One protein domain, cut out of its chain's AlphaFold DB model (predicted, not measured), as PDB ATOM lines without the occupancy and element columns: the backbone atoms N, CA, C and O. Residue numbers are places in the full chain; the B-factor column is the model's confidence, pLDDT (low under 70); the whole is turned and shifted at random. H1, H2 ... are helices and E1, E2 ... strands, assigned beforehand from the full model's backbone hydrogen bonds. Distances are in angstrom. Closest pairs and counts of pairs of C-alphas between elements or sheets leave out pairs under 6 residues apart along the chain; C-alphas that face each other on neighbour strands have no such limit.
ATOM      1  N   ASN A   8     131.011  16.551 129.150       64.75
ATOM      2  CA  ASN A   8     131.418  17.640 128.257       64.75
ATOM      3  C   ASN A   8     132.227  17.126 127.065       64.75
ATOM      4  O   ASN A   8     132.175  17.702 125.974       64.75
ATOM      5  N   ARG A   9     132.992  16.044 127.254       70.06
ATOM      6  CA  ARG A   9     133.884  15.533 126.215       70.06
ATOM      7  C   ARG A   9     134.087  14.025 126.308       70.06
ATOM      8  O   ARG A   9     134.310  13.485 127.388       70.06
ATOM      9  N   ILE A  10     134.039  13.365 125.158       71.25
ATOM     10  CA  ILE A  10     134.434  11.970 124.982       71.25
ATOM     11  C   ILE A  10     135.666  11.963 124.086       71.25
ATOM     12  O   ILE A  10     135.643  12.449 122.955       71.25
ATOM     13  N   TYR A  11     136.753  11.418 124.605       70.25
ATOM     14  CA  TYR A  11     137.954  11.166 123.842       70.25
ATOM     15  C   TYR A  11     137.914   9.756 123.266       70.25
ATOM     16  O   TYR A  11     137.696   8.790 124.001       70.25
ATOM     17  N   THR A  12     138.137   9.660 121.960       67.81
ATOM     18  CA  THR A  12     138.207   8.405 121.209       67.81
ATOM     19  C   THR A  12     139.656   8.099 120.803       67.81
ATOM     20  O   THR A  12     140.478   9.017 120.718       67.81
ATOM     21  N   PRO A  13     140.016   6.829 120.541       71.38
ATOM     22  CA  PRO A  13     141.354   6.463 120.080       71.38
ATOM     23  C   PRO A  13     141.752   7.205 118.797       71.38
ATOM     24  O   PRO A  13     140.895   7.441 117.945       71.38
ATOM     25  N   GLU A  14     143.050   7.512 118.648       61.53
ATOM     26  CA  GLU A  14     143.670   8.416 117.651       61.53
ATOM     27  C   GLU A  14     143.221   8.234 116.185       61.53
ATOM     28  O   GLU A  14     143.350   9.149 115.374       61.53
ATOM     29  N   LYS A  15     142.651   7.078 115.840       66.06
ATOM     30  CA  LYS A  15     142.268   6.692 114.475       66.06
ATOM     31  C   LYS A  15     140.780   6.417 114.291       66.06
ATOM     32  O   LYS A  15     140.403   5.918 113.241       66.06
ATOM     33  N   THR A  16     139.951   6.738 115.286       70.81
ATOM     34  CA  THR A  16     138.508   6.517 115.163       70.81
ATOM     35  C   THR A  16     137.970   7.399 114.040       70.81
ATOM     36  O   THR A  16     138.107   8.628 114.107       70.81
ATOM     37  N   THR A  17     137.410   6.782 113.000       74.19
ATOM     38  CA  THR A  17     136.781   7.509 111.887       74.19
ATOM     39  C   THR A  17     135.377   7.967 112.273       74.19
ATOM     40  O   THR A  17     134.782   7.495 113.252       74.19
ATOM     41  N   HIS A  18     134.810   8.889 111.493       72.81
ATOM     42  CA  HIS A  18     133.414   9.293 111.664       72.81
ATOM     43  C   HIS A  18     132.465   8.088 111.533       72.81
ATOM     44  O   HIS A  18     131.525   7.958 112.322       72.81
ATOM     45  N   THR A  19     132.741   7.176 110.594       76.62
ATOM     46  CA  THR A  19     131.983   5.930 110.388       76.62
ATOM     47  C   THR A  19     132.016   5.024 111.619       76.62
ATOM     48  O   THR A  19     130.965   4.593 112.095       76.62
ATOM     49  N   GLU A  20     133.195   4.765 112.185       76.88
ATOM     50  CA  GLU A  20     133.336   3.904 113.366       76.88
ATOM     51  C   GLU A  20     132.610   4.472 114.590       76.88
ATOM     52  O   GLU A  20     131.967   3.727 115.334       76.88
ATOM     53  N   LEU A  21     132.666   5.792 114.792       74.88
ATOM     54  CA  LEU A  21     131.921   6.445 115.865       74.88
ATOM     55  C   LEU A  21     130.406   6.316 115.658       74.88
ATOM     56  O   LEU A  21     129.682   6.003 116.603       74.88
ATOM     57  N   LEU A  22     129.921   6.556 114.437       75.31
ATOM     58  CA  LEU A  22     128.498   6.443 114.118       75.31
ATOM     59  C   LEU A  22     127.984   5.016 114.319       75.31
ATOM     60  O   LEU A  22     126.892   4.859 114.858       75.31
ATOM     61  N   LEU A  23     128.770   3.995 113.963       79.25
ATOM     62  CA  LEU A  23     128.432   2.592 114.223       79.25
ATOM     63  C   LEU A  23     128.303   2.318 115.726       79.25
ATOM     64  O   LEU A  23     127.263   1.836 116.169       79.25
ATOM     65  N   ARG A  24     129.297   2.724 116.527       76.69
ATOM     66  CA  ARG A  24     129.264   2.554 117.993       76.69
ATOM     67  C   ARG A  24     128.079   3.267 118.643       76.69
ATOM     68  O   ARG A  24     127.500   2.762 119.598       76.69
ATOM     69  N   LEU A  25     127.727   4.457 118.161       74.12
ATOM     70  CA  LEU A  25     126.572   5.198 118.666       74.12
ATOM     71  C   LEU A  25     125.259   4.547 118.233       74.12
ATOM     72  O   LEU A  25     124.338   4.453 119.040       74.12
ATOM     73  N   ASN A  26     125.182   4.044 117.003       75.69
ATOM     74  CA  ASN A  26     124.001   3.347 116.515       75.69
ATOM     75  C   ASN A  26     123.725   2.065 117.318       75.69
ATOM     76  O   ASN A  26     122.574   1.813 117.668       75.69
ATOM     77  N   ASP A  27     124.769   1.330 117.713       75.62
ATOM     78  CA  ASP A  27     124.657   0.170 118.612       75.62
ATOM     79  C   ASP A  27     124.077   0.538 119.990       75.62
ATOM     80  O   ASP A  27     123.437  -0.277 120.653       75.62
ATOM     81  N   LEU A  28     124.252   1.793 120.417       69.62
ATOM     82  CA  LEU A  28     123.669   2.349 121.642       69.62
ATOM     83  C   LEU A  28     122.261   2.942 121.427       69.62
ATOM     84  O   LEU A  28     121.697   3.532 122.351       69.62
ATOM     85  N   GLY A  29     121.688   2.810 120.226       76.38
ATOM     86  CA  GLY A  29     120.414   3.426 119.845       76.38
ATOM     87  C   GLY A  29     120.504   4.943 119.658       76.38
ATOM     88  O   GLY A  29     119.508   5.651 119.830       76.38
ATOM     89  N   CYS A  30     121.702   5.449 119.359       79.06
ATOM     90  CA  CYS A  30     121.998   6.864 119.196       79.06
ATOM     91  C   CYS A  30     122.266   7.244 117.746       79.06
ATOM     92  O   CYS A  30     123.085   6.656 117.048       79.06
ATOM     93  N   HIS A  31     121.611   8.314 117.322       75.88
ATOM     94  CA  HIS A  31     121.673   8.879 115.988       75.88
ATOM     95  C   HIS A  31     122.289  10.274 116.031       75.88
ATOM     96  O   HIS A  31     122.138  11.024 116.994       75.88
ATOM     97  N   TYR A  32     122.989  10.648 114.968       72.19
ATOM     98  CA  TYR A  32     123.602  11.963 114.847       72.19
ATOM     99  C   TYR A  32     122.693  12.933 114.092       72.19
ATOM    100  O   TYR A  32     122.195  12.610 113.010       72.19
ATOM    101  N   ARG A  33     122.509  14.155 114.611       67.12
ATOM    102  CA  ARG A  33     121.907  15.240 113.826       67.12
ATOM    103  C   ARG A  33     122.996  15.985 113.068       67.12
ATOM    104  O   ARG A  33     123.874  16.599 113.663       67.12
ATOM    105  N   VAL A  34     122.890  15.940 111.744       58.34
ATOM    106  CA  VAL A  34     123.888  16.464 110.809       58.34
ATOM    107  C   VAL A  34     124.194  17.943 111.062       58.34
ATOM    108  O   VAL A  34     123.331  18.797 110.872       58.34
ATOM    109  N   ASN A  35     125.451  18.239 111.395       57.06
ATOM    110  CA  ASN A  35     126.084  19.521 111.093       57.06
ATOM    111  C   ASN A  35     126.902  19.362 109.793       57.06
ATOM    112  O   ASN A  35     127.443  18.285 109.536       57.06
ATOM    113  N   ASN A  36     127.002  20.410 108.970       52.81
ATOM    114  CA  ASN A  36     127.547  20.367 107.601       52.81
ATOM    115  C   ASN A  36     128.992  19.825 107.484       52.81
ATOM    116  O   ASN A  36     129.414  19.499 106.380       52.81
ATOM    117  N   ARG A  37     129.743  19.687 108.589       53.69
ATOM    118  CA  ARG A  37     131.133  19.193 108.593       53.69
ATOM    119  C   ARG A  37     131.296  17.667 108.483       53.69
ATOM    120  O   ARG A  37     132.214  17.249 107.796       53.69
ATOM    121  N   MET A  38     130.422  16.831 109.065       52.62
ATOM    122  CA  MET A  38     130.595  15.356 108.988       52.62
ATOM    123  C   MET A  38     130.172  14.751 107.639       52.62
ATOM    124  O   MET A  38     130.411  13.578 107.387       52.62
ATOM    125  N   LYS A  39     129.516  15.532 106.772       53.31
ATOM    126  CA  LYS A  39     129.148  15.103 105.414       53.31
ATOM    127  C   LYS A  39     130.286  15.247 104.398       53.31
ATOM    128  O   LYS A  39     130.103  14.822 103.265       53.31
ATOM    129  N   ALA A  40     131.400  15.884 104.769       55.22
ATOM    130  CA  ALA A  40     132.463  16.212 103.823       55.22
ATOM    131  C   ALA A  40     133.383  15.016 103.513       55.22
ATOM    132  O   ALA A  40     133.753  14.867 102.354       55.22
ATOM    133  N   ASP A  41     133.696  14.161 104.499       65.06
ATOM    134  CA  ASP A  41     134.448  12.911 104.297       65.06
ATOM    135  C   ASP A  41     134.266  11.930 105.492       65.06
ATOM    136  O   ASP A  41     134.791  12.187 106.580       65.06
ATOM    137  N   PRO A  42     133.497  10.830 105.346       65.12
ATOM    138  CA  PRO A  42     133.261   9.839 106.409       65.12
ATOM    139  C   PRO A  42     134.512   9.073 106.871       65.12
ATOM    140  O   PRO A  42     134.526   8.543 107.987       65.12
ATOM    141  N   GLU A  43     135.547   9.021 106.031       69.75
ATOM    142  CA  GLU A  43     136.800   8.308 106.303       69.75
ATOM    143  C   GLU A  43     137.849   9.197 106.990       69.75
ATOM    144  O   GLU A  43     138.893   8.705 107.423       69.75
ATOM    145  N   ASP A  44     137.572  10.498 107.152       69.06
ATOM    146  CA  ASP A  44     138.472  11.407 107.859       69.06
ATOM    147  C   ASP A  44     138.536  11.084 109.361       69.06
ATOM    148  O   ASP A  44     137.563  10.662 110.004       69.06
ATOM    149  N   VAL A  45     139.715  11.316 109.930       66.44
ATOM    150  CA  VAL A  45     140.028  11.086 111.336       66.44
ATOM    151  C   VAL A  45     139.339  12.154 112.183       66.44
ATOM    152  O   VAL A  45     139.459  13.351 111.925       66.44
ATOM    153  N   MET A  46     138.654  11.727 113.244       65.56
ATOM    154  CA  MET A  46     137.889  12.589 114.152       65.56
ATOM    155  C   MET A  46     138.751  13.670 114.837       65.56
ATOM    156  O   MET A  46     139.295  13.486 115.929       65.56
ATOM    157  N   LYS A  47     138.845  14.853 114.222       61.59
ATOM    158  CA  LYS A  47     139.498  16.033 114.805       61.59
ATOM    159  C   LYS A  47     138.451  17.088 115.151       61.59
ATOM    160  O   LYS A  47     137.969  17.805 114.283       61.59
ATOM    161  N   HIS A  48     138.187  17.245 116.449       62.31
ATOM    162  CA  HIS A  48     137.357  18.324 117.002       62.31
ATOM    163  C   HIS A  48     135.889  18.293 116.536       62.31
ATOM    164  O   HIS A  48     135.325  19.312 116.121       62.31
ATOM    165  N   THR A  49     135.255  17.123 116.611       63.38
ATOM    166  CA  THR A  49     133.883  16.932 116.138       63.38
ATOM    167  C   THR A  49     132.881  17.318 117.219       63.38
ATOM    168  O   THR A  49     132.786  16.707 118.284       63.38
ATOM    169  N   PHE A  50     132.094  18.346 116.918       63.69
ATOM    170  CA  PHE A  50     130.973  18.785 117.739       63.69
ATOM    171  C   PHE A  50     129.685  18.128 117.248       63.69
ATOM    172  O   PHE A  50     129.368  18.196 116.053       63.69
ATOM    173  N   GLY A  51     128.921  17.513 118.154       62.56
ATOM    174  CA  GLY A  51     127.736  16.782 117.741       62.56
ATOM    175  C   GLY A  51     126.582  16.773 118.720       62.56
ATOM    176  O   GLY A  51     126.756  16.575 119.918       62.56
ATOM    177  N   TRP A  52     125.378  16.940 118.168       67.19
ATOM    178  CA  TRP A  52     124.132  16.689 118.875       67.19
ATOM    179  C   TRP A  52     123.633  15.294 118.502       67.19
ATOM    180  O   TRP A  52     123.209  15.053 117.367       67.19
ATOM    181  N   PHE A  53     123.740  14.371 119.454       73.81
ATOM    182  CA  PHE A  53     123.326  12.983 119.287       73.81
ATOM    183  C   PHE A  53     122.015  12.751 120.015       73.81
ATOM    184  O   PHE A  53     121.825  13.214 121.142       73.81
ATOM    185  N   TYR A  54     121.118  12.015 119.383       73.06
ATOM    186  CA  TYR A  54     119.758  11.826 119.836       73.06
ATOM    187  C   TYR A  54     119.302  10.382 119.661       73.06
ATOM    188  O   TYR A  54     119.749   9.691 118.758       73.06
ATOM    189  N   ARG A  55     118.390   9.927 120.511       80.62
ATOM    190  CA  ARG A  55     117.707   8.640 120.391       80.62
ATOM    191  C   ARG A  55     116.245   8.866 120.050       80.62
ATOM    192  O   ARG A  55     115.638   9.847 120.495       80.62
ATOM    193  N   LEU A  56     115.680   7.944 119.285       77.31
ATOM    194  CA  LEU A  56     114.248   7.910 119.020       77.31
ATOM    195  C   LEU A  56     113.544   7.259 120.212       77.31
ATOM    196  O   LEU A  56     113.945   6.188 120.668       77.31
ATOM    197  N   LEU A  57     112.525   7.926 120.756       76.19
ATOM    198  CA  LEU A  57     111.698   7.342 121.807       76.19
ATOM    199  C   LEU A  57     110.616   6.446 121.182       76.19
ATOM    200  O   LEU A  57     110.077   6.804 120.133       76.19
ATOM    201  N   PRO A  58     110.254   5.317 121.817       73.00
ATOM    202  CA  PRO A  58     109.107   4.525 121.380       73.00
ATOM    203  C   PRO A  58     107.806   5.350 121.431       73.00
ATOM    204  O   PRO A  58     107.646   6.190 122.321       73.00
ATOM    205  N   ASP A  59     106.867   5.062 120.524       60.78
ATOM    206  CA  ASP A  59     105.472   5.548 120.538       60.78
ATOM    207  C   ASP A  59     105.278   7.056 120.280       60.78
ATOM    208  O   ASP A  59     104.621   7.745 121.054       60.78
ATOM    209  N   GLU A  60     105.876   7.600 119.212       56.12
ATOM    210  CA  GLU A  60     105.695   9.002 118.761       56.12
ATOM    211  C   GLU A  60     106.069  10.096 119.788       56.12
ATOM    212  O   GLU A  60     105.899  11.287 119.533       56.12
ATOM    213  N   ARG A  61     106.693   9.729 120.917       62.56
ATOM    214  CA  ARG A  61     107.145  10.639 121.993       62.56
ATOM    215  C   ARG A  61     108.290  11.585 121.599       62.56
ATOM    216  O   ARG A  61     108.803  12.320 122.441       62.56
ATOM    217  N   GLY A  62     108.683  11.587 120.329       73.25
ATOM    218  CA  GLY A  62     109.677  12.488 119.764       73.25
ATOM    219  C   GLY A  62     111.124  12.038 119.968       73.25
ATOM    220  O   GLY A  62     111.440  10.859 120.134       73.25
ATOM    221  N   ILE A  63     112.021  13.016 119.892       74.19
ATOM    222  CA  ILE A  63     113.469  12.837 119.953       74.19
ATOM    223  C   ILE A  63     113.958  13.193 121.361       74.19
ATOM    224  O   ILE A  63     113.637  14.265 121.869       74.19
ATOM    225  N   ALA A  64     114.773  12.333 121.972       72.75
ATOM    226  CA  ALA A  64     115.497  12.652 123.202       72.75
ATOM    227  C   ALA A  64     116.993  12.747 122.919       72.75
ATOM    228  O   ALA A  64     117.513  11.991 122.103       72.75
ATOM    229  N   ASN A  65     117.716  13.613 123.621       67.38
ATOM    230  CA  ASN A  65     119.168  13.627 123.484       67.38
ATOM    231  C   ASN A  65     119.748  12.303 124.002       67.38
ATOM    232  O   ASN A  65     119.358  11.815 125.063       67.38
ATOM    233  N   CYS A  66     120.694  11.732 123.260       69.38
ATOM    234  CA  CYS A  66     121.509  10.617 123.738       69.38
ATOM    235  C   CYS A  66     122.438  11.060 124.845       69.38
ATOM    236  O   CYS A  66     122.604  10.365 125.846       69.38
ATOM    237  N   PHE A  67     122.992  12.258 124.651       67.31
ATOM    238  CA  PHE A  67     123.708  12.966 125.678       67.31
ATOM    239  C   PHE A  67     122.904  14.209 126.069       67.31
ATOM    240  O   PHE A  67     122.691  15.100 125.255       67.31
ATOM    241  N   PRO A  68     122.392  14.268 127.287       56.34
ATOM    242  CA  PRO A  68     121.641  15.399 127.858       56.34
ATOM    243  C   PRO A  68     122.334  16.774 127.782       56.34
ATOM    244  O   PRO A  68     121.636  17.784 127.837       56.34
ATOM    245  N   VAL A  69     123.653  16.832 127.572       61.38
ATOM    246  CA  VAL A  69     124.400  18.039 127.165       61.38
ATOM    247  C   VAL A  69     125.131  17.789 125.847       61.38
ATOM    248  O   VAL A  69     125.321  16.641 125.439       61.38
ATOM    249  N   THR A  70     125.551  18.853 125.160       61.84
ATOM    250  CA  THR A  70     126.342  18.688 123.941       61.84
ATOM    251  C   THR A  70     127.727  18.144 124.267       61.84
ATOM    252  O   THR A  70     128.467  18.754 125.034       61.84
ATOM    253  N   VAL A  71     128.085  17.023 123.641       66.75
ATOM    254  CA  VAL A  71     129.360  16.341 123.874       66.75
ATOM    255  C   VAL A  71     130.335  16.659 122.753       66.75
ATOM    256  O   VAL A  71     130.008  16.566 121.566       66.75
ATOM    257  N   PHE A  72     131.559  17.004 123.136       69.50
ATOM    258  CA  PHE A  72     132.668  17.140 122.205       69.50
ATOM    259  C   PHE A  72     133.373  15.796 122.006       69.50
ATOM    260  O   PHE A  72     133.784  15.174 122.983       69.50
ATOM    261  N   PHE A  73     133.535  15.357 120.758       71.19
ATOM    262  CA  PHE A  73     134.309  14.161 120.427       71.19
ATOM    263  C   PHE A  73     135.685  14.566 119.908       71.19
ATOM    264  O   PHE A  73     135.805  15.368 118.976       71.19
ATOM    265  N   GLN A  74     136.734  14.026 120.520       69.06
ATOM    266  CA  GLN A  74     138.109  14.364 120.171       69.06
ATOM    267  C   GLN A  74     138.988  13.121 120.157       69.06
ATOM    268  O   GLN A  74     138.971  12.340 121.101       69.06
ATOM    269  N   ASN A  75     139.818  12.967 119.131       68.81
ATOM    270  CA  ASN A  75     140.843  11.937 119.166       68.81
ATOM    271  C   ASN A  75     141.945  12.269 120.170       68.81
ATOM    272  O   ASN A  75     142.387  13.414 120.281       68.81
ATOM    273  N   ARG A  76     142.393  11.244 120.893       69.75
ATOM    274  CA  ARG A  76     143.514  11.332 121.826       69.75
ATOM    275  C   ARG A  76     144.711  10.571 121.276       69.75
ATOM    276  O   ARG A  76     144.586   9.409 120.898       69.75
ATOM    277  N   GLU A  77     145.867  11.229 121.282       65.56
ATOM    278  CA  GLU A  77     147.139  10.713 120.749       65.56
ATOM    279  C   GLU A  77     147.652   9.470 121.495       65.56
ATOM    280  O   GLU A  77     148.441   8.699 120.971       65.56
ATOM    281  N   ASP A  78     147.192   9.235 122.728       68.56
ATOM    282  CA  ASP A  78     147.576   8.052 123.507       68.56
ATOM    283  C   ASP A  78     146.669   6.827 123.264       68.56
ATOM    284  O   ASP A  78     146.875   5.781 123.882       68.56
ATOM    285  N   GLY A  79     145.675   6.945 122.372       66.00
ATOM    286  CA  GLY A  79     144.815   5.842 121.939       66.00
ATOM    287  C   GLY A  79     143.770   5.370 122.957       66.00
ATOM    288  O   GLY A  79     143.179   4.312 122.747       66.00
ATOM    289  N   ARG A  80     143.539   6.100 124.057       68.75
ATOM    290  CA  ARG A  80     142.654   5.660 125.153       68.75
ATOM    291  C   ARG A  80     141.245   6.248 125.066       68.75
ATOM    292  O   ARG A  80     141.080   7.428 124.762       68.75
ATOM    293  N   ASP A  81     140.251   5.436 125.434       67.31
ATOM    294  CA  ASP A  81     138.876   5.892 125.666       67.31
ATOM    295  C   ASP A  81     138.801   6.645 126.998       67.31
ATOM    296  O   ASP A  81     139.043   6.078 128.074       67.31
ATOM    297  N   VAL A  82     138.460   7.931 126.931       72.06
ATOM    298  CA  VAL A  82     138.374   8.788 128.115       72.06
ATOM    299  C   VAL A  82     137.111   9.632 128.092       72.06
ATOM    300  O   VAL A  82     136.788  10.260 127.093       72.06
ATOM    301  N   ILE A  83     136.418   9.697 129.223       73.25
ATOM    302  CA  ILE A  83     135.248  10.554 129.412       73.25
ATOM    303  C   ILE A  83     135.634  11.675 130.370       73.25
ATOM    304  O   ILE A  83     136.013  11.417 131.511       73.25
ATOM    305  N   GLU A  84     135.525  12.919 129.917       74.06
ATOM    306  CA  GLU A  84     135.724  14.097 130.756       74.06
ATOM    307  C   GLU A  84     134.372  14.654 131.201       74.06
ATOM    308  O   GLU A  84     133.483  14.954 130.392       74.06
ATOM    309  N   ILE A  85     134.231  14.781 132.514       70.94
ATOM    310  CA  ILE A  85     133.040  15.282 133.186       70.94
ATOM    311  C   ILE A  85     133.404  16.611 133.839       70.94
ATOM    312  O   ILE A  85     134.410  16.698 134.553       70.94
ATOM    313  N   ASP A  86     132.573  17.630 133.607       66.88
ATOM    314  CA  ASP A  86     132.725  18.915 134.288       66.88
ATOM    315  C   ASP A  86     132.654  18.721 135.799       66.88
ATOM    316  O   ASP A  86     131.742  18.069 136.321       66.88
ATOM    317  N   GLY A  87     133.627  19.284 136.501       59.28
ATOM    318  CA  GLY A  87     133.763  19.129 137.938       59.28
ATOM    319  C   GLY A  87     132.676  19.807 138.754       59.28
ATOM    320  O   GLY A  87     132.395  19.350 139.865       59.28
ATOM    321  N   GLY A  88     132.098  20.892 138.224       59.06
ATOM    322  CA  GLY A  88     131.173  21.756 138.952       59.06
ATOM    323  C   GLY A  88     131.695  22.224 140.326       59.06
ATOM    324  O   GLY A  88     132.855  22.040 140.712       59.06
ATOM    325  N   SER A  89     130.841  22.885 141.107       53.25
ATOM    326  CA  SER A  89     131.210  23.414 142.424       53.25
ATOM    327  C   SER A  89     131.113  22.332 143.508       53.25
ATOM    328  O   SER A  89     130.043  22.059 144.026       53.25
ATOM    329  N   GLY A  90     132.246  21.747 143.921       52.72
ATOM    330  CA  GLY A  90     132.496  21.118 145.241       52.72
ATOM    331  C   GLY A  90     131.626  19.930 145.716       52.72
ATOM    332  O   GLY A  90     132.174  18.895 146.096       52.72
ATOM    333  N   GLY A  91     130.296  20.054 145.732       53.22
ATOM    334  CA  GLY A  91     129.324  19.023 146.121       53.22
ATOM    335  C   GLY A  91     129.198  17.869 145.118       53.22
ATOM    336  O   GLY A  91     128.708  16.792 145.466       53.22
ATOM    337  N   ASP A  92     129.716  18.051 143.905       63.00
ATOM    338  CA  ASP A  92     129.603  17.107 142.792       63.00
ATOM    339  C   ASP A  92     130.503  15.868 142.925       63.00
ATOM    340  O   ASP A  92     130.115  14.761 142.539       63.00
ATOM    341  N   ARG A  93     131.643  16.007 143.616       70.69
ATOM    342  CA  ARG A  93     132.619  14.930 143.853       70.69
ATOM    343  C   ARG A  93     132.029  13.730 144.587       70.69
ATOM    344  O   ARG A  93     132.141  12.585 144.156       70.69
ATOM    345  N   LYS A  94     131.412  13.994 145.744       73.25
ATOM    346  CA  LYS A  94     130.892  12.950 146.638       73.25
ATOM    347  C   LYS A  94     129.741  12.205 145.970       73.25
ATOM    348  O   LYS A  94     129.635  10.990 146.109       73.25
ATOM    349  N   ALA A  95     128.901  12.922 145.225       72.88
ATOM    350  CA  ALA A  95     127.795  12.335 144.482       72.88
ATOM    351  C   ALA A  95     128.283  11.415 143.353       72.88
ATOM    352  O   ALA A  95     127.761  10.305 143.229       72.88
ATOM    353  N   LEU A  96     129.298  11.838 142.587       74.19
ATOM    354  CA  LEU A  96     129.910  11.032 141.530       74.19
ATOM    355  C   LEU A  96     130.544   9.759 142.100       74.19
ATOM    356  O   LEU A  96     130.155   8.660 141.715       74.19
ATOM    357  N   ILE A  97     131.426   9.887 143.094       78.19
ATOM    358  CA  ILE A  97     132.069   8.733 143.739       78.19
ATOM    359  C   ILE A  97     131.016   7.781 144.323       78.19
ATOM    360  O   ILE A  97     131.093   6.578 144.103       78.19
ATOM    361  N   ASN A  98     129.987   8.294 145.005       80.94
ATOM    362  CA  ASN A  98     128.915   7.458 145.556       80.94
ATOM    363  C   ASN A  98     128.065   6.770 144.478       80.94
ATOM    364  O   ASN A  98     127.487   5.714 144.737       80.94
ATOM    365  N   ALA A  99     127.922   7.367 143.295       78.50
ATOM    366  CA  ALA A  99     127.229   6.734 142.179       78.50
ATOM    367  C   ALA A  99     128.054   5.572 141.608       78.50
ATOM    368  O   ALA A  99     127.498   4.497 141.394       78.50
ATOM    369  N   LEU A 100     129.365   5.767 141.435       82.88
ATOM    370  CA  LEU A 100     130.281   4.714 140.984       82.88
ATOM    371  C   LEU A 100     130.379   3.591 142.025       82.88
ATOM    372  O   LEU A 100     130.259   2.425 141.670       82.88
ATOM    373  N   LYS A 101     130.444   3.935 143.319       85.06
ATOM    374  CA  LYS A 101     130.404   2.968 144.426       85.06
ATOM    375  C   LYS A 101     129.152   2.103 144.424       85.06
ATOM    376  O   LYS A 101     129.229   0.892 144.578       85.06
ATOM    377  N   ARG A 102     127.982   2.711 144.210       84.19
ATOM    378  CA  ARG A 102     126.721   1.964 144.095       84.19
ATOM    379  C   ARG A 102     126.694   1.020 142.893       84.19
ATOM    380  O   ARG A 102     125.924   0.069 142.910       84.19
ATOM    381  N   ARG A 103     127.484   1.297 141.852       84.12
ATOM    382  CA  ARG A 103     127.517   0.498 140.624       84.12
ATOM    383  C   ARG A 103     128.567  -0.614 140.658       84.12
ATOM    384  O   ARG A 103     128.267  -1.707 140.193       84.12
ATOM    385  N   TRP A 104     129.756  -0.333 141.183       87.00
ATOM    386  CA  TRP A 104     130.936  -1.205 141.089       87.00
ATOM    387  C   TRP A 104     131.610  -1.492 142.436       87.00
ATOM    388  O   TRP A 104     132.683  -2.084 142.481       87.00
ATOM    389  N   GLY A 105     130.990  -1.089 143.544       88.12
ATOM    390  CA  GLY A 105     131.531  -1.288 144.883       88.12
ATOM    391  C   GLY A 105     132.632  -0.294 145.252       88.12
ATOM    392  O   GLY A 105     132.839   0.734 144.605       88.12
ATOM    393  N   GLU A 106     133.319  -0.576 146.354       91.31
ATOM    394  CA  GLU A 106     134.367   0.302 146.870       91.31
ATOM    395  C   GLU A 106     135.597   0.321 145.940       91.31
ATOM    396  O   GLU A 106     136.100  -0.741 145.562       91.31
ATOM    397  N   PRO A 107     136.099   1.510 145.554       90.81
ATOM    398  CA  PRO A 107     137.275   1.612 144.704       90.81
ATOM    399  C   PRO A 107     138.560   1.359 145.489       90.81
ATOM    400  O   PRO A 107     138.683   1.732 146.658       90.81
ATOM    401  N   LEU A 108     139.582   0.871 144.792       90.00
ATOM    402  CA  LEU A 108     140.956   1.012 145.259       90.00
ATOM    403  C   LEU A 108     141.347   2.488 145.165       90.00
ATOM    404  O   LEU A 108     141.159   3.130 144.127       90.00
ATOM    405  N   THR A 109     141.883   3.033 146.253       85.50
ATOM    406  CA  THR A 109     142.381   4.410 146.278       85.50
ATOM    407  C   THR A 109     143.892   4.400 146.114       85.50
ATOM    408  O   THR A 109     144.612   3.774 146.884       85.50
ATOM    409  N   THR A 110     144.390   5.089 145.091       77.44
ATOM    410  CA  THR A 110     145.831   5.239 144.851       77.44
ATOM    411  C   THR A 110     146.161   6.690 144.543       77.44
ATOM    412  O   THR A 110     145.312   7.461 144.097       77.44
ATOM    413  N   LYS A 111     147.413   7.078 144.779       73.12
ATOM    414  CA  LYS A 111     147.947   8.367 144.334       73.12
ATOM    415  C   LYS A 111     148.570   8.227 142.946       73.12
ATOM    416  O   LYS A 111     149.144   7.179 142.620       73.12
ATOM    417  N   GLY A 112     148.448   9.272 142.133       62.88
ATOM    418  CA  GLY A 112     149.127   9.359 140.844       62.88
ATOM    419  C   GLY A 112     150.639   9.553 140.943       62.88
ATOM    420  O   GLY A 112     151.168   9.916 141.990       62.88
ATOM    421  N   ARG A 113     151.350   9.318 139.828       55.16
ATOM    422  CA  ARG A 113     152.817   9.502 139.727       55.16
ATOM    423  C   ARG A 113     153.258  10.974 139.773       55.16
ATOM    424  O   ARG A 113     154.420  11.238 140.058       55.16
ATOM    425  N   ARG A 114     152.371  11.927 139.468       50.59
ATOM    426  CA  ARG A 114     152.639  13.371 139.526       50.59
ATOM    427  C   ARG A 114     151.510  14.056 140.300       50.59
ATOM    428  O   ARG A 114     150.367  14.005 139.865       50.59
ATOM    429  N   GLN A 115     151.877  14.706 141.407       49.12
ATOM    430  CA  GLN A 115     151.025  15.498 142.312       49.12
ATOM    431  C   GLN A 115     149.939  14.717 143.080       49.12
ATOM    432  O   GLN A 115     149.613  13.582 142.752       49.12
ATOM    433  N   ASN A 116     149.407  15.348 144.136       52.38
ATOM    434  CA  ASN A 116     148.404  14.873 145.110       52.38
ATOM    435  C   ASN A 116     147.039  14.435 144.515       52.38
ATOM    436  O   ASN A 116     146.024  14.472 145.207       52.38
ATOM    437  N   ALA A 117     146.981  14.031 143.246       58.34
ATOM    438  CA  ALA A 117     145.772  13.551 142.602       58.34
ATOM    439  C   ALA A 117     145.388  12.173 143.162       58.34
ATOM    440  O   ALA A 117     146.144  11.198 143.060       58.34
ATOM    441  N   HIS A 118     144.204  12.112 143.767       70.69
ATOM    442  CA  HIS A 118     143.569  10.869 144.174       70.69
ATOM    443  C   HIS A 118     142.954  10.202 142.946       70.69
ATOM    444  O   HIS A 118     142.171  10.816 142.221       70.69
ATOM    445  N   TYR A 119     143.314   8.942 142.721       84.56
ATOM    446  CA  TYR A 119     142.668   8.088 141.737       84.56
ATOM    447  C   TYR A 119     141.787   7.076 142.459       84.56
ATOM    448  O   TYR A 119     142.214   6.450 143.436       84.56
ATOM    449  N   TRP A 120     140.570   6.910 141.951       88.62
ATOM    450  CA  TRP A 120     139.647   5.863 142.377       88.62
ATOM    451  C   TRP A 120     139.540   4.837 141.262       88.62
ATOM    452  O   TRP A 120     139.106   5.156 140.158       88.62
ATOM    453  N   VAL A 121     139.965   3.616 141.557       91.75
ATOM    454  CA  VAL A 121     140.048   2.522 140.593       91.75
ATOM    455  C   VAL A 121     138.970   1.501 140.945       91.75
ATOM    456  O   VAL A 121     139.033   0.857 141.991       91.75
ATOM    457  N   PHE A 122     137.956   1.380 140.093       91.00
ATOM    458  CA  PHE A 122     136.821   0.476 140.274       91.00
ATOM    459  C   PHE A 122     136.973  -0.758 139.384       91.00
ATOM    460  O   PHE A 122     137.378  -0.644 138.225       91.00
ATOM    461  N   ASN A 123     136.597  -1.921 139.909       92.06
ATOM    462  CA  ASN A 123     136.471  -3.143 139.123       92.06
ATOM    463  C   ASN A 123     135.061  -3.199 138.515       92.06
ATOM    464  O   ASN A 123     134.078  -3.302 139.246       92.06
ATOM    465  N   ALA A 124     134.964  -3.117 137.189       88.12
ATOM    466  CA  ALA A 124     133.701  -3.161 136.457       88.12
ATOM    467  C   ALA A 124     133.453  -4.517 135.771       88.12
ATOM    468  O   ALA A 124     132.683  -4.584 134.817       88.12
ATOM    469  N   GLY A 125     134.077  -5.594 136.256       86.44
ATOM    470  CA  GLY A 125     133.975  -6.934 135.682       86.44
ATOM    471  C   GLY A 125     135.075  -7.184 134.655       86.44
ATOM    472  O   GLY A 125     136.170  -7.597 135.015       86.44
ATOM    473  N   ASP A 126     134.797  -6.929 133.377       86.81
ATOM    474  CA  ASP A 126     135.745  -7.108 132.262       86.81
ATOM    475  C   ASP A 126     136.657  -5.884 132.032       86.81
ATOM    476  O   ASP A 126     137.650  -5.950 131.300       86.81
ATOM    477  N   ARG A 127     136.334  -4.756 132.672       85.62
ATOM    478  CA  ARG A 127     137.051  -3.480 132.564       85.62
ATOM    479  C   ARG A 127     137.422  -2.931 133.937       85.62
ATOM    480  O   ARG A 127     136.814  -3.245 134.959       85.62
ATOM    481  N   THR A 128     138.371  -2.011 133.924       87.88
ATOM    482  CA  THR A 128     138.719  -1.155 135.051       87.88
ATOM    483  C   THR A 128     138.264   0.265 134.758       87.88
ATOM    484  O   THR A 128     138.557   0.795 133.688       87.88
ATOM    485  N   ILE A 129     137.594   0.896 135.718       87.38
ATOM    486  CA  ILE A 129     137.182   2.294 135.608       87.38
ATOM    487  C   ILE A 129     138.060   3.127 136.530       87.38
ATOM    488  O   ILE A 129     138.029   2.950 137.748       87.38
ATOM    489  N   VAL A 130     138.853   4.026 135.955       88.12
ATOM    490  CA  VAL A 130     139.743   4.912 136.708       88.12
ATOM    491  C   VAL A 130     139.168   6.314 136.694       88.12
ATOM    492  O   VAL A 130     139.187   6.979 135.667       88.12
ATOM    493  N   LEU A 131     138.689   6.773 137.844       85.44
ATOM    494  CA  LEU A 131     138.298   8.160 138.050       85.44
ATOM    495  C   LEU A 131     139.510   8.954 138.545       85.44
ATOM    496  O   LEU A 131     140.069   8.641 139.601       85.44
ATOM    497  N   LYS A 132     139.885  10.000 137.812       83.25
ATOM    498  CA  LYS A 132     140.957  10.935 138.157       83.25
ATOM    499  C   LYS A 132     140.390  12.328 138.373       83.25
ATOM    500  O   LYS A 132     139.563  12.794 137.600       83.25
ATOM    501  N   GLU A 133     140.862  12.991 139.417       77.31
ATOM    502  CA  GLU A 133     140.589  14.408 139.657       77.31
ATOM    503  C   GLU A 133     141.667  15.259 138.967       77.31
ATOM    504  O   GLU A 133     142.863  15.044 139.186       77.31
ATOM    505  N   MET A 134     141.245  16.200 138.121       71.69
ATOM    506  CA  MET A 134     142.109  16.995 137.250       71.69
ATOM    507  C   MET A 134     142.144  18.470 137.672       71.69
ATOM    508  O   MET A 134     141.147  19.189 137.595       71.69
ATOM    509  N   GLY A 135     143.343  18.938 138.033       61.97
ATOM    510  CA  GLY A 135     143.701  20.359 138.112       61.97
ATOM    511  C   GLY A 135     142.899  21.223 139.100       61.97
ATOM    512  O   GLY A 135     142.198  20.741 139.984       61.97
ATOM    513  N   ILE A 136     143.040  22.546 138.945       54.72
ATOM    514  CA  ILE A 136     142.446  23.581 139.818       54.72
ATOM    515  C   ILE A 136     140.926  23.705 139.601       54.72
ATOM    516  O   ILE A 136     140.196  24.049 140.529       54.72
ATOM    517  N   LEU A 137     140.447  23.375 138.396       55.62
ATOM    518  CA  LEU A 137     139.032  23.451 138.008       55.62
ATOM    519  C   LEU A 137     138.208  22.218 138.431       55.62
ATOM    520  O   LEU A 137     137.000  22.205 138.229       55.62
ATOM    521  N   ARG A 138     138.835  21.215 139.070       66.19
ATOM    522  CA  ARG A 138     138.199  19.995 139.612       66.19
ATOM    523  C   ARG A 138     137.442  19.134 138.591       66.19
ATOM    524  O   ARG A 138     136.533  18.407 138.984       66.19
ATOM    525  N   ASN A 139     137.827  19.171 137.316       71.38
ATOM    526  CA  ASN A 139     137.265  18.272 136.304       71.38
ATOM    527  C   ASN A 139     137.585  16.815 136.644       71.38
ATOM    528  O   ASN A 139     138.608  16.522 137.271       71.38
ATOM    529  N   TYR A 140     136.727  15.897 136.206       74.69
ATOM    530  CA  TYR A 140     136.951  14.470 136.392       74.69
ATOM    531  C   TYR A 140     137.217  13.781 135.067       74.69
ATOM    532  O   TYR A 140     136.460  13.927 134.111       74.69
ATOM    533  N   GLU A 141     138.274  12.982 135.044       79.00
ATOM    534  CA  GLU A 141     138.620  12.128 133.918       79.00
ATOM    535  C   GLU A 141     138.287  10.681 134.284       79.00
ATOM    536  O   GLU A 141     138.803  10.152 135.269       79.00
ATOM    537  N   ILE A 142     137.403  10.047 133.520       80.19
ATOM    538  CA  ILE A 142     137.111   8.621 133.627       80.19
ATOM    539  C   ILE A 142     137.833   7.909 132.491       80.19
ATOM    540  O   ILE A 142     137.480   8.071 131.326       80.19
ATOM    541  N   GLU A 143     138.821   7.093 132.837       83.38
ATOM    542  CA  GLU A 143     139.494   6.209 131.889       83.38
ATOM    543  C   GLU A 143     138.907   4.801 131.983       83.38
ATOM    544  O   GLU A 143     138.692   4.275 133.081       83.38
ATOM    545  N   ILE A 144     138.685   4.179 130.825       83.12
ATOM    546  CA  ILE A 144     138.244   2.785 130.727       83.12
ATOM    547  C   ILE A 144     139.448   1.948 130.302       83.12
ATOM    548  O   ILE A 144     139.945   2.064 129.184       83.12
ATOM    549  N   LEU A 145     139.940   1.109 131.210       83.75
ATOM    550  CA  LEU A 145     141.142   0.297 131.021       83.75
ATOM    551  C   LEU A 145     140.812  -1.203 131.073       83.75
ATOM    552  O   LEU A 145     139.742  -1.585 131.551       83.75
ATOM    553  N   PRO A 146     141.713  -2.087 130.612       86.00
ATOM    554  CA  PRO A 146     141.567  -3.528 130.816       86.00
ATOM    555  C   PRO A 146     141.526  -3.899 132.308       86.00
ATOM    556  O   PRO A 146     142.110  -3.203 133.145       86.00
ATOM    557  N   VAL A 147     140.875  -5.015 132.658       89.75
ATOM    558  CA  VAL A 147     140.804  -5.512 134.052       89.75
ATOM    559  C   VAL A 147     142.187  -5.742 134.688       89.75
ATOM    560  O   VAL A 147     142.370  -5.486 135.874       89.75
ATOM    561  N   SER A 148     143.205  -6.082 133.886       90.44
ATOM    562  CA  SER A 148     144.589  -6.277 134.352       90.44
ATOM    563  C   SER A 148     145.195  -5.046 135.037       90.44
ATOM    564  O   SER A 148     146.110  -5.176 135.853       90.44
ATOM    565  N   TYR A 149     144.684  -3.845 134.745       89.75
ATOM    566  CA  TYR A 149     145.096  -2.628 135.439       89.75
ATOM    567  C   TYR A 149     144.641  -2.622 136.905       89.75
ATOM    568  O   TYR A 149     145.421  -2.243 137.778       89.75
ATOM    569  N   TYR A 150     143.413  -3.070 137.191       91.00
ATOM    570  CA  TYR A 150     142.902  -3.186 138.559       91.00
ATOM    571  C   TYR A 150     143.771  -4.137 139.388       91.00
ATOM    572  O   TYR A 150     144.210  -3.766 140.476       91.00
ATOM    573  N   ASP A 151     144.098  -5.313 138.845       91.94
ATOM    574  CA  ASP A 151     144.929  -6.311 139.528       91.94
ATOM    575  C   ASP A 151     146.342  -5.786 139.815       91.94
ATOM    576  O   ASP A 151     146.873  -5.963 140.913       91.94
ATOM    577  N   ALA A 152     146.938  -5.071 138.855       91.12
ATOM    578  CA  ALA A 152     148.248  -4.452 139.033       91.12
ATOM    579  C   ALA A 152     148.240  -3.376 140.134       91.12
ATOM    580  O   ALA A 152     149.178  -3.300 140.932       91.12
ATOM    581  N   VAL A 153     147.188  -2.552 140.197       90.38
ATOM    582  CA  VAL A 153     147.022  -1.544 141.257       90.38
ATOM    583  C   VAL A 153     146.803  -2.214 142.609       90.38
ATOM    584  O   VAL A 153     147.438  -1.814 143.584       90.38
ATOM    585  N   LYS A 154     145.959  -3.250 142.668       91.81
ATOM    586  CA  LYS A 154     145.690  -4.012 143.890       91.81
ATOM    587  C   LYS A 154     146.974  -4.593 144.475       91.81
ATOM    588  O   LYS A 154     147.300  -4.295 145.620       91.81
ATOM    589  N   ARG A 155     147.749  -5.311 143.655       91.31
ATOM    590  CA  ARG A 155     149.021  -5.911 144.073       91.31
ATOM    591  C   ARG A 155     149.998  -4.862 144.598       91.31
ATOM    592  O   ARG A 155     150.640  -5.069 145.618       91.31
ATOM    593  N   ARG A 156     150.089  -3.705 143.934       89.62
ATOM    594  CA  ARG A 156     150.969  -2.618 144.379       89.62
ATOM    595  C   ARG A 156     150.558  -2.060 145.746       89.62
ATOM    596  O   ARG A 156     151.430  -1.798 146.567       89.62
TER     597      ARG A 156
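Overview. This is residues 8 to 156 of the 367 residues of an uncharacterized protein of Sutterella sp. KLE1602 (UniProt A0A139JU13). What shape do these atoms make? One long, strongly twisted sheet of ten strands runs the length of the domain, and its antiparallel part E7, E8, E9 and E10 has H2 over one face and H3 over the opposite face. E6 and E1 join this part to the other end, where E5 leads to E3, with E2 on one side of E3, E4 on the other and the short H1 beside the strands. What is it built of, and how large is it? There are 149 printed residues with three named helices and ten named strands, which follow each other along the chain as E1, H1, E2, E3, E4, E5, E6, H2, E7, E8, E9, E10 and H3; the class is mixed, helices and strands, and of the neighbour strands E1 and E5 are parallel and the other pairs antiparallel. The whole is only just compact, close to loose, with a radius of gyration of the C-alphas of 17.2 A, and spans 47 by 35 by 32 A.

Arrangement. How are the later strands of the sheet paired? E7, residues 108 to 111, E8, residues 118 to 123, E9, residues 127 to 134, and E10, residues 139 to 146, form a meander, each strand the antiparallel neighbour of the one before and in a hairpin with it. Within hydrogen-bond range are N 108 and O 121 at 2.9 A, N 120 and O 131 at 3.0 A, and N 130 and O 143 at 2.9 A. E6, residues 82 to 85, lies on the other side of E10 from E9, antiparallel to E10 at 155 degrees, with N 83 and O 142 2.9 A apart. How does the sheet go on from there? E1, residues 8 to 13, has E6 on one side, antiparallel, with N 11 and O 82 2.7 A apart, and E5, residues 71 to 76, on the other side, parallel at 32 degrees, with N 10 and O 72 2.8 A apart. E3, residues 49 to 56, has staggered pairing: its residues 49 to 51 pair with E5, 52 to 54 with E2, residues 31 to 33, and 54 to 56 with E4, residues 63 to 65. E2, E3 and E4 form a second meander; N 49 and O 73, 3.0 A, N 31 and O 54, 2.7 A, and N 55 and O 64, 2.8 A, are within hydrogen-bond range. Where do the helices stand? H2, residues 92 to 104, is on the sheet at a height of 9.7 A, over E9 and along the strands, at 8 degrees to E9 on the local plane; its closest C-alphas to E8 are those of Trp 104 and Phe 122, 6.2 A. H3, residues 147 to 156, is on the opposite face at a height of 8.2 A, over E8 and only just over E7 and E9, with 3 of its C-alphas falling on each; it runs slantwise to the strands, at 51 degrees to E8 on the local plane, and its closest C-alphas to E9 are those of Arg 127 and Val 147, 4.5 A. H1, residues 18 to 27, is on the same face as H3 at a height of 7.1 A, over none of the strands; its closest C-alphas to E2 are those of Leu 25 and His 31, 6.7 A. What do the helix backbones show? In H1, H2 and H3 every O i to N i+4 pair is within hydrogen-bond range.

Along the chain. Where do the first and last elements lie? E1 begins at C-alpha 8, (131.418, 17.640, 128.257), and H3 ends at C-alpha 156, (150.969, -2.618, 144.379). Which elements are longest? From first to last C-alpha E10 is 22.9 A, E3 21.8 A, E9 21.6 A and H2 18.4 A; H2 begins at C-alpha 92, (129.603, 17.107, 142.792).

Size, cuts and confidence. How far does it reach, and is it cut? The two C-alphas farthest apart are those of Glu 60 and Arg 156, 53.3 A, and the printed part has no cut. Which links are long, and where is confidence low? The link from E2 to E3, residues 34 to 48, is long. The mean pLDDT of the printed part is 72.8, and 61 residues are under 70, among them residues 33 to 52, 74 to 81 and 86 to 92.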